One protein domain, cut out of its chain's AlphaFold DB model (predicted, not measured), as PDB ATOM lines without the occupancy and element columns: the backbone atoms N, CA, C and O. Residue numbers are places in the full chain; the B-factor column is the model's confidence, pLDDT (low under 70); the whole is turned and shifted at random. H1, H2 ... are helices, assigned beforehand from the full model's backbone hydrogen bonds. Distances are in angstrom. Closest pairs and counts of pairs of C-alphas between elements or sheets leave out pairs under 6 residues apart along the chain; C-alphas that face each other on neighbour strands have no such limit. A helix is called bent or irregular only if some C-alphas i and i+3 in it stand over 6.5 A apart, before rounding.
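This is residues 10 to 68 of the 115 residues of an uncharacterized protein of Flavivirga rizhaonensis (UniProt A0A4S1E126). Two helices, H3 and H4, stand side by side as a helical hairpin, joined at one end by the loop of residues 44 to 51, and towards the hairpin's other end lie the two shorter helices, with the five-residue H1 packed on the first part of H3 and H2 set off by itself, touching no helix. The 59 printed residues, 10 to 68, include four named helices, in the order H1, H2, H3, H4 along the chain, and no named strand, and the class is all helix. The whole is only just compact, close to loose, with a radius of gyration of the C-alphas of 12.3 A. The C-alphas span 34 by 24 by 17 A along their three main axes.

The printed part begins in H1, residues 10 to 14, which measures 6.5 A from its first to its last C-alpha; C-alpha 10 is at (192.351, 239.028, 269.941). Residues 15 to 19 lead to H2, residues 20 to 27, 10.2 A from first to last C-alpha, with C-alpha 20 at (196.138, 250.203, 285.379). After residues 28 to 32 comes H3, residues 33 to 43, 15.2 A from first to last C-alpha; it begins with C-alpha 33 at (197.392, 240.110, 279.036). Residues 44 to 51 lead on to H4, residues 52 to 66, the longest helix by residues, with 15 residues and 21.0 A from first to last C-alpha. H4 ends with C-alpha 66 at (186.589, 234.058, 283.148), and residues 67 and 68 follow it.

H1 touches H3, with 4 pairs of C-alphas within 8 A. The closest C-alphas of the two are those of Leu 12 and Val 34, 5.9 A apart, and the centres of the two helices are 13.2 A apart. H1 is close to H4 but not clearly touching it: 1 pair of C-alphas is within 8 A, that of Leu 12 and Leu 65, at 7.7 A. H2 touches no helix; it is apart from H1 and from H3, its two neighbours along the chain, and apart from H4 too, with no C-alpha of H2 within 8 A of any of these helices. H3 and H4 touch, with 8 pairs of C-alphas within 8 A. Their closest C-alphas are those of Ile 40 and Val 54, 5.8 A apart, and their centres are 10.5 A apart. Their lines stand at a shallow tilt of 24 degrees and they run opposite ways, a helical hairpin. In H1, H2, H3 and H4 every pair of O of residue i and N of residue i+4 is within hydrogen-bond range, and no helix is bent.

The two C-alphas farthest apart are those of Asp 21, in H2, and Thr 48, in the link from H3 to H4, 34.8 A apart. From the first to the last printed C-alpha, Lys 10 to Lys 68, the distance is 16.5 A. The printed part has no cut. The links from H1 to H2 and from H2 to H3 are tight, with 5 residues each; the link from H3 to H4 is short, with 8 residues, and no link is long. The mean pLDDT of the printed part is 87.3, with means of 83 in H1, 90 in H2, 91 in H3 and 88 in H4. One printed residue, Lys 68, is under 70.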
ATOM      1  N   LYS A  10     193.424 238.058 270.194       83.81
ATOM      2  CA  LYS A  10     192.351 239.028 269.941       83.81
ATOM      3  C   LYS A  10     191.355 239.100 271.096       83.81
ATOM      4  O   LYS A  10     190.888 240.188 271.434       83.81
ATOM      5  N   GLU A  11     191.060 237.960 271.715       81.75
ATOM      6  CA  GLU A  11     190.171 237.908 272.872       81.75
ATOM      7  C   GLU A  11     190.823 238.612 274.059       81.75
ATOM      8  O   GLU A  11     190.199 239.480 274.662       81.75
ATOM      9  N   LEU A  12     192.112 238.350 274.309       84.44
ATOM     10  CA  LEU A  12     192.893 238.995 275.374       84.44
ATOM     11  C   LEU A  12     192.919 240.523 275.241       84.44
ATOM     12  O   LEU A  12     192.750 241.229 276.231       84.44
ATOM     13  N   ASN A  13     193.080 241.036 274.019       83.56
ATOM     14  CA  ASN A  13     193.121 242.478 273.763       83.56
ATOM     15  C   ASN A  13     191.758 243.166 273.982       83.56
ATOM     16  O   ASN A  13     191.680 244.369 274.217       83.56
ATOM     17  N   THR A  14     190.663 242.402 273.941       83.00
ATOM     18  CA  THR A  14     189.310 242.917 274.203       83.00
ATOM     19  C   THR A  14     189.056 243.109 275.708       83.00
ATOM     20  O   THR A  14     188.169 243.871 276.113       83.00
ATOM     21  N   PHE A  15     189.844 242.465 276.576       80.50
ATOM     22  CA  PHE A  15     189.737 242.623 278.024       80.50
ATOM     23  C   PHE A  15     190.420 243.908 278.502       80.50
ATOM     24  O   PHE A  15     191.600 243.940 278.843       80.50
ATOM     25  N   ALA A  16     189.631 244.977 278.613       81.56
ATOM     26  CA  ALA A  16     190.058 246.200 279.282       81.56
ATOM     27  C   ALA A  16     190.191 245.975 280.803       81.56
ATOM     28  O   ALA A  16     189.191 245.889 281.525       81.56
ATOM     29  N   ILE A  17     191.431 245.893 281.290       83.81
ATOM     30  CA  ILE A  17     191.748 245.867 282.723       83.81
ATOM     31  C   ILE A  17     191.534 247.268 283.308       83.81
ATOM     32  O   ILE A  17     192.103 248.249 282.825       83.81
ATOM     33  N   LYS A  18     190.725 247.356 284.365       85.00
ATOM     34  CA  LYS A  18     190.533 248.586 285.147       85.00
ATOM     35  C   LYS A  18     191.713 248.790 286.113       85.00
ATOM     36  O   LYS A  18     192.380 247.821 286.457       85.00
ATOM     37  N   ASN A  19     191.943 250.028 286.559       87.69
ATOM     38  CA  ASN A  19     192.960 250.384 287.565       87.69
ATOM     39  C   ASN A  19     194.422 250.115 287.144       87.69
ATOM     40  O   ASN A  19     195.262 249.744 287.960       87.69
ATOM     41  N   GLN A  20     194.757 250.340 285.870       89.31
ATOM     42  CA  GLN A  20     196.138 250.203 285.379       89.31
ATOM     43  C   GLN A  20     197.143 251.105 286.118       89.31
ATOM     44  O   GLN A  20     198.297 250.714 286.266       89.31
ATOM     45  N   ASP A  21     196.720 252.276 286.604       89.12
ATOM     46  CA  ASP A  21     197.580 253.189 287.370       89.12
ATOM     47  C   ASP A  21     198.008 252.600 288.722       89.12
ATOM     48  O   ASP A  21     199.179 252.659 289.088       89.12
ATOM     49  N   GLU A  22     197.079 251.957 289.431       90.31
ATOM     50  CA  GLU A  22     197.340 251.283 290.708       90.31
ATOM     51  C   GLU A  22     198.253 250.064 290.509       90.31
ATOM     52  O   GLU A  22     199.222 249.864 291.241       90.31
ATOM     53  N   ILE A  23     198.020 249.291 289.443       88.69
ATOM     54  CA  ILE A  23     198.895 248.173 289.065       88.69
ATOM     55  C   ILE A  23     200.314 248.671 288.769       88.69
ATOM     56  O   ILE A  23     201.281 248.073 289.246       88.69
ATOM     57  N   LEU A  24     200.450 249.768 288.018       91.31
ATOM     58  CA  LEU A  24     201.747 250.367 287.709       91.31
ATOM     59  C   LEU A  24     202.467 250.811 288.983       91.31
ATOM     60  O   LEU A  24     203.671 250.591 289.097       91.31
ATOM     61  N   GLN A  25     201.749 251.377 289.952       92.38
ATOM     62  CA  GLN A  25     202.327 251.790 291.229       92.38
ATOM     63  C   GLN A  25     202.855 250.601 292.048       92.38
ATOM     64  O   GLN A  25     203.933 250.698 292.631       92.38
ATOM     65  N   HIS A  26     202.130 249.479 292.079       91.06
ATOM     66  CA  HIS A  26     202.509 248.308 292.879       91.06
ATOM     67  C   HIS A  26     203.523 247.378 292.203       91.06
ATOM     68  O   HIS A  26     204.303 246.723 292.890       91.06
ATOM     69  N   THR A  27     203.518 247.293 290.873       87.81
ATOM     70  CA  THR A  27     204.349 246.335 290.117       87.81
ATOM     71  C   THR A  27     205.444 246.998 289.284       87.81
ATOM     72  O   THR A  27     206.324 246.312 288.767       87.81
ATOM     73  N   GLY A  28     205.395 248.321 289.117       90.00
ATOM     74  CA  GLY A  28     206.317 249.082 288.273       90.00
ATOM     75  C   GLY A  28     206.038 248.980 286.771       90.00
ATOM     76  O   GLY A  28     206.788 249.541 285.975       90.00
ATOM     77  N   SER A  29     204.984 248.274 286.343       88.25
ATOM     78  CA  SER A  29     204.641 248.130 284.925       88.25
ATOM     79  C   SER A  29     203.139 247.954 284.702       88.25
ATOM     80  O   SER A  29     202.397 247.571 285.599       88.25
ATOM     81  N   LYS A  30     202.667 248.275 283.491       90.19
ATOM     82  CA  LYS A  30     201.266 248.042 283.116       90.19
ATOM     83  C   LYS A  30     201.036 246.555 282.883       90.19
ATOM     84  O   LYS A  30     201.856 245.902 282.237       90.19
ATOM     85  N   LEU A  31     199.899 246.046 283.351       89.00
ATOM     86  CA  LEU A  31     199.519 244.660 283.109       89.00
ATOM     87  C   LEU A  31     198.994 244.513 281.681       89.00
ATOM     88  O   LEU A  31     197.979 245.109 281.320       89.00
ATOM     89  N   ASP A  32     199.679 243.689 280.896       89.81
ATOM     90  CA  ASP A  32     199.345 243.376 279.510       89.81
ATOM     91  C   ASP A  32     199.087 241.868 279.382       89.81
ATOM     92  O   ASP A  32     199.994 241.047 279.547       89.81
ATOM     93  N   LEU A  33     197.829 241.506 279.118       89.38
ATOM     94  CA  LEU A  33     197.392 240.110 279.036       89.38
ATOM     95  C   LEU A  33     197.966 239.390 277.814       89.38
ATOM     96  O   LEU A  33     198.243 238.195 277.896       89.38
ATOM     97  N   VAL A  34     198.170 240.102 276.700       91.00
ATOM     98  CA  VAL A  34     198.743 239.523 275.476       91.00
ATOM     99  C   VAL A  34     200.194 239.148 275.738       91.00
ATOM    100  O   VAL A  34     200.586 238.006 275.502       91.00
ATOM    101  N   LYS A  35     200.966 240.064 276.332       90.62
ATOM    102  CA  LYS A  35     202.355 239.776 276.718       90.62
ATOM    103  C   LYS A  35     202.445 238.652 277.741       90.62
ATOM    104  O   LYS A  35     203.312 237.793 277.613       90.62
ATOM    105  N   ALA A  36     201.562 238.630 278.740       89.44
ATOM    106  CA  ALA A  36     201.534 237.552 279.727       89.44
ATOM    107  C   ALA A  36     201.332 236.182 279.053       89.44
ATOM    108  O   ALA A  36     202.074 235.240 279.331       89.44
ATOM    109  N   TRP A  37     200.388 236.090 278.114       91.88
ATOM    110  CA  TRP A  37     200.142 234.880 277.330       91.88
ATOM    111  C   TRP A  37     201.344 234.473 276.468       91.88
ATOM    112  O   TRP A  37     201.732 233.305 276.466       91.88
ATOM    113  N   GLU A  38     201.986 235.425 275.784       92.06
ATOM    114  CA  GLU A  38     203.192 235.164 274.986       92.06
ATOM    115  C   GLU A  38     204.351 234.649 275.846       92.06
ATOM    116  O   GLU A  38     205.023 233.687 275.471       92.06
ATOM    117  N   VAL A  39     204.568 235.242 277.023       91.38
ATOM    118  CA  VAL A  39     205.593 234.792 277.973       91.38
ATOM    119  C   VAL A  39     205.307 233.365 278.434       91.38
ATOM    120  O   VAL A  39     206.220 232.538 278.429       91.38
ATOM    121  N   ILE A  40     204.057 233.037 278.772       89.88
ATOM    122  CA  ILE A  40     203.650 231.677 279.161       89.88
ATOM    123  C   ILE A  40     203.911 230.694 278.015       89.88
ATOM    124  O   ILE A  40     204.518 229.639 278.227       89.88
ATOM    125  N   LYS A  41     203.509 231.041 276.789       90.69
ATOM    126  CA  LYS A  41     203.708 230.211 275.595       90.69
ATOM    127  C   LYS A  41     205.191 229.967 275.308       90.69
ATOM    128  O   LYS A  41     205.587 228.826 275.075       90.69
ATOM    129  N   ASN A  42     206.017 231.007 275.371       91.19
ATOM    130  CA  ASN A  42     207.454 230.907 275.122       91.19
ATOM    131  C   ASN A  42     208.162 230.099 276.220       91.19
ATOM    132  O   ASN A  42     208.935 229.191 275.918       91.19
ATOM    133  N   THR A  43     207.846 230.362 277.490       89.44
ATOM    134  CA  THR A  43     208.487 229.695 278.639       89.44
ATOM    135  C   THR A  43     208.114 228.212 278.716       89.44
ATOM    136  O   THR A  43     208.963 227.365 278.989       89.44
ATOM    137  N   SER A  44     206.867 227.863 278.386       87.94
ATOM    138  CA  SER A  44     206.402 226.468 278.317       87.94
ATOM    139  C   SER A  44     206.826 225.726 277.042       87.94
ATOM    140  O   SER A  44     206.438 224.570 276.849       87.94
ATOM    141  N   ASN A  45     207.611 226.351 276.155       89.31
ATOM    142  CA  ASN A  45     207.956 225.811 274.838       89.31
ATOM    143  C   ASN A  45     206.702 225.381 274.050       89.31
ATOM    144  O   ASN A  45     206.530 224.208 273.707       89.31
ATOM    145  N   ASN A  46     205.792 226.328 273.818       87.88
ATOM    146  CA  ASN A  46     204.475 226.111 273.214       87.88
ATOM    147  C   ASN A  46     203.618 225.086 273.978       87.88
ATOM    148  O   ASN A  46     203.017 224.203 273.368       87.88
ATOM    149  N   TYR A  47     203.559 225.198 275.309       86.12
ATOM    150  CA  TYR A  47     202.760 224.329 276.187       86.12
ATOM    151  C   TYR A  47     203.193 222.855 276.197       86.12
ATOM    152  O   TYR A  47     202.424 221.979 276.598       86.12
ATOM    153  N   THR A  48     204.421 222.575 275.755       84.88
ATOM    154  CA  THR A  48     204.983 221.217 275.676       84.88
ATOM    155  C   THR A  48     205.696 220.828 276.968       84.88
ATOM    156  O   THR A  48     205.705 219.660 277.353       84.88
ATOM    157  N   LYS A  49     206.316 221.797 277.651       86.94
ATOM    158  CA  LYS A  49     206.993 221.580 278.931       86.94
ATOM    159  C   LYS A  49     206.017 221.785 280.075       86.94
ATOM    160  O   LYS A  49     205.318 222.788 280.106       86.94
ATOM    161  N   SER A  50     206.024 220.865 281.031       84.62
ATOM    162  CA  SER A  50     205.298 221.023 282.287       84.62
ATOM    163  C   SER A  50     206.185 221.733 283.302       84.62
ATOM    164  O   SER A  50     206.977 221.089 283.981       84.62
ATOM    165  N   ASP A  51     206.055 223.055 283.377       88.06
ATOM    166  CA  ASP A  51     206.675 223.880 284.417       88.06
ATOM    167  C   ASP A  51     205.579 224.392 285.360       88.06
ATOM    168  O   ASP A  51     204.617 225.015 284.902       88.06
ATOM    169  N   GLU A  52     205.699 224.102 286.657       88.75
ATOM    170  CA  GLU A  52     204.690 224.453 287.664       88.75
ATOM    171  C   GLU A  52     204.410 225.956 287.701       88.75
ATOM    172  O   GLU A  52     203.246 226.354 287.714       88.75
ATOM    173  N   LYS A  53     205.446 226.799 287.608       88.69
ATOM    174  CA  LYS A  53     205.272 228.259 287.642       88.69
ATOM    175  C   LYS A  53     204.534 228.760 286.411       88.69
ATOM    176  O   LYS A  53     203.706 229.664 286.487       88.69
ATOM    177  N   VAL A  54     204.817 228.161 285.257       90.88
ATOM    178  CA  VAL A  54     204.163 228.538 284.000       90.88
ATOM    179  C   VAL A  54     202.714 228.049 283.982       90.88
ATOM    180  O   VAL A  54     201.847 228.728 283.439       90.88
ATOM    181  N   GLN A  55     202.428 226.892 284.586       90.38
ATOM    182  CA  GLN A  55     201.063 226.379 284.747       90.38
ATOM    183  C   GLN A  55     200.237 227.214 285.729       90.38
ATOM    184  O   GLN A  55     199.048 227.445 285.495       90.38
ATOM    185  N   GLU A  56     200.853 227.688 286.808       89.44
ATOM    186  CA  GLU A  56     200.225 228.618 287.744       89.44
ATOM    187  C   GLU A  56     199.900 229.949 287.055       89.44
ATOM    188  O   GLU A  56     198.751 230.391 287.088       89.44
ATOM    189  N   ALA A  57     200.866 230.540 286.343       90.06
ATOM    190  CA  ALA A  57     200.662 231.776 285.586       90.06
ATOM    191  C   ALA A  57     199.550 231.642 284.528       90.06
ATOM    192  O   ALA A  57     198.705 232.528 284.396       90.06
ATOM    193  N   ASP A  58     199.504 230.516 283.815       90.31
ATOM    194  CA  ASP A  58     198.420 230.175 282.887       90.31
ATOM    195  C   ASP A  58     197.056 230.086 283.584       90.31
ATOM    196  O   ASP A  58     196.065 230.627 283.091       90.31
ATOM    197  N   THR A  59     197.007 229.470 284.765       89.94
ATOM    198  CA  THR A  59     195.772 229.356 285.549       89.94
ATOM    199  C   THR A  59     195.277 230.725 286.012       89.94
ATOM    200  O   THR A  59     194.083 231.011 285.904       89.94
ATOM    201  N   LEU A  60     196.177 231.594 286.477       90.38
ATOM    202  CA  LEU A  60     195.850 232.963 286.878       90.38
ATOM    203  C   LEU A  60     195.340 233.789 285.692       90.38
ATOM    204  O   LEU A  60     194.320 234.472 285.809       90.38
ATOM    205  N   LEU A  61     195.987 233.680 284.529       89.62
ATOM    206  CA  LEU A  61     195.526 234.336 283.306       89.62
ATOM    207  C   LEU A  61     194.111 233.871 282.932       89.62
ATOM    208  O   LEU A  61     193.233 234.695 282.676       89.62
ATOM    209  N   TYR A  62     193.854 232.563 282.983       89.50
ATOM    210  CA  TYR A  62     192.528 231.998 282.727       89.50
ATOM    211  C   TYR A  62     191.461 232.520 283.704       89.50
ATOM    212  O   TYR A  62     190.330 232.800 283.299       89.50
ATOM    213  N   GLN A  63     191.802 232.682 284.986       87.75
ATOM    214  CA  GLN A  63     190.889 233.244 285.986       87.75
ATOM    215  C   GLN A  63     190.527 234.700 285.685       87.75
ATOM    216  O   GLN A  63     189.360 235.061 285.815       87.75
ATOM    217  N   ILE A  64     191.483 235.527 285.248       85.44
ATOM    218  CA  ILE A  64     191.220 236.932 284.891       85.44
ATOM    219  C   ILE A  64     190.190 237.021 283.757       85.44
ATOM    220  O   ILE A  64     189.270 237.838 283.825       85.44
ATOM    221  N   LEU A  65     190.305 236.153 282.750       83.88
ATOM    222  CA  LEU A  65     189.412 236.141 281.586       83.88
ATOM    223  C   LEU A  65     187.996 235.678 281.949       83.88
ATOM    224  O   LEU A  65     187.010 236.284 281.530       83.88
ATOM    225  N   ASN A  66     187.881 234.647 282.790       81.19
ATOM    226  CA  ASN A  66     186.589 234.058 283.148       81.19
ATOM    227  C   ASN A  66     185.890 234.739 284.331       81.19
ATOM    228  O   ASN A  66     184.690 234.543 284.523       81.19
ATOM    229  N   ARG A  67     186.576 235.619 285.073       72.44
ATOM    230  CA  ARG A  67     185.975 236.382 286.183       72.44
ATOM    231  C   ARG A  67     184.773 237.228 285.753       72.44
ATOM    232  O   ARG A  67     183.899 237.515 286.565       72.44
ATOM    233  N   LYS A  68     184.713 237.619 284.473       56.38
ATOM    234  CA  LYS A  68     183.574 238.344 283.888       56.38
ATOM    235  C   LYS A  68     182.316 237.484 283.719       56.38
ATOM    236  O   LYS A  68     181.234 238.051 283.625       56.38
TER     237      LYS A  68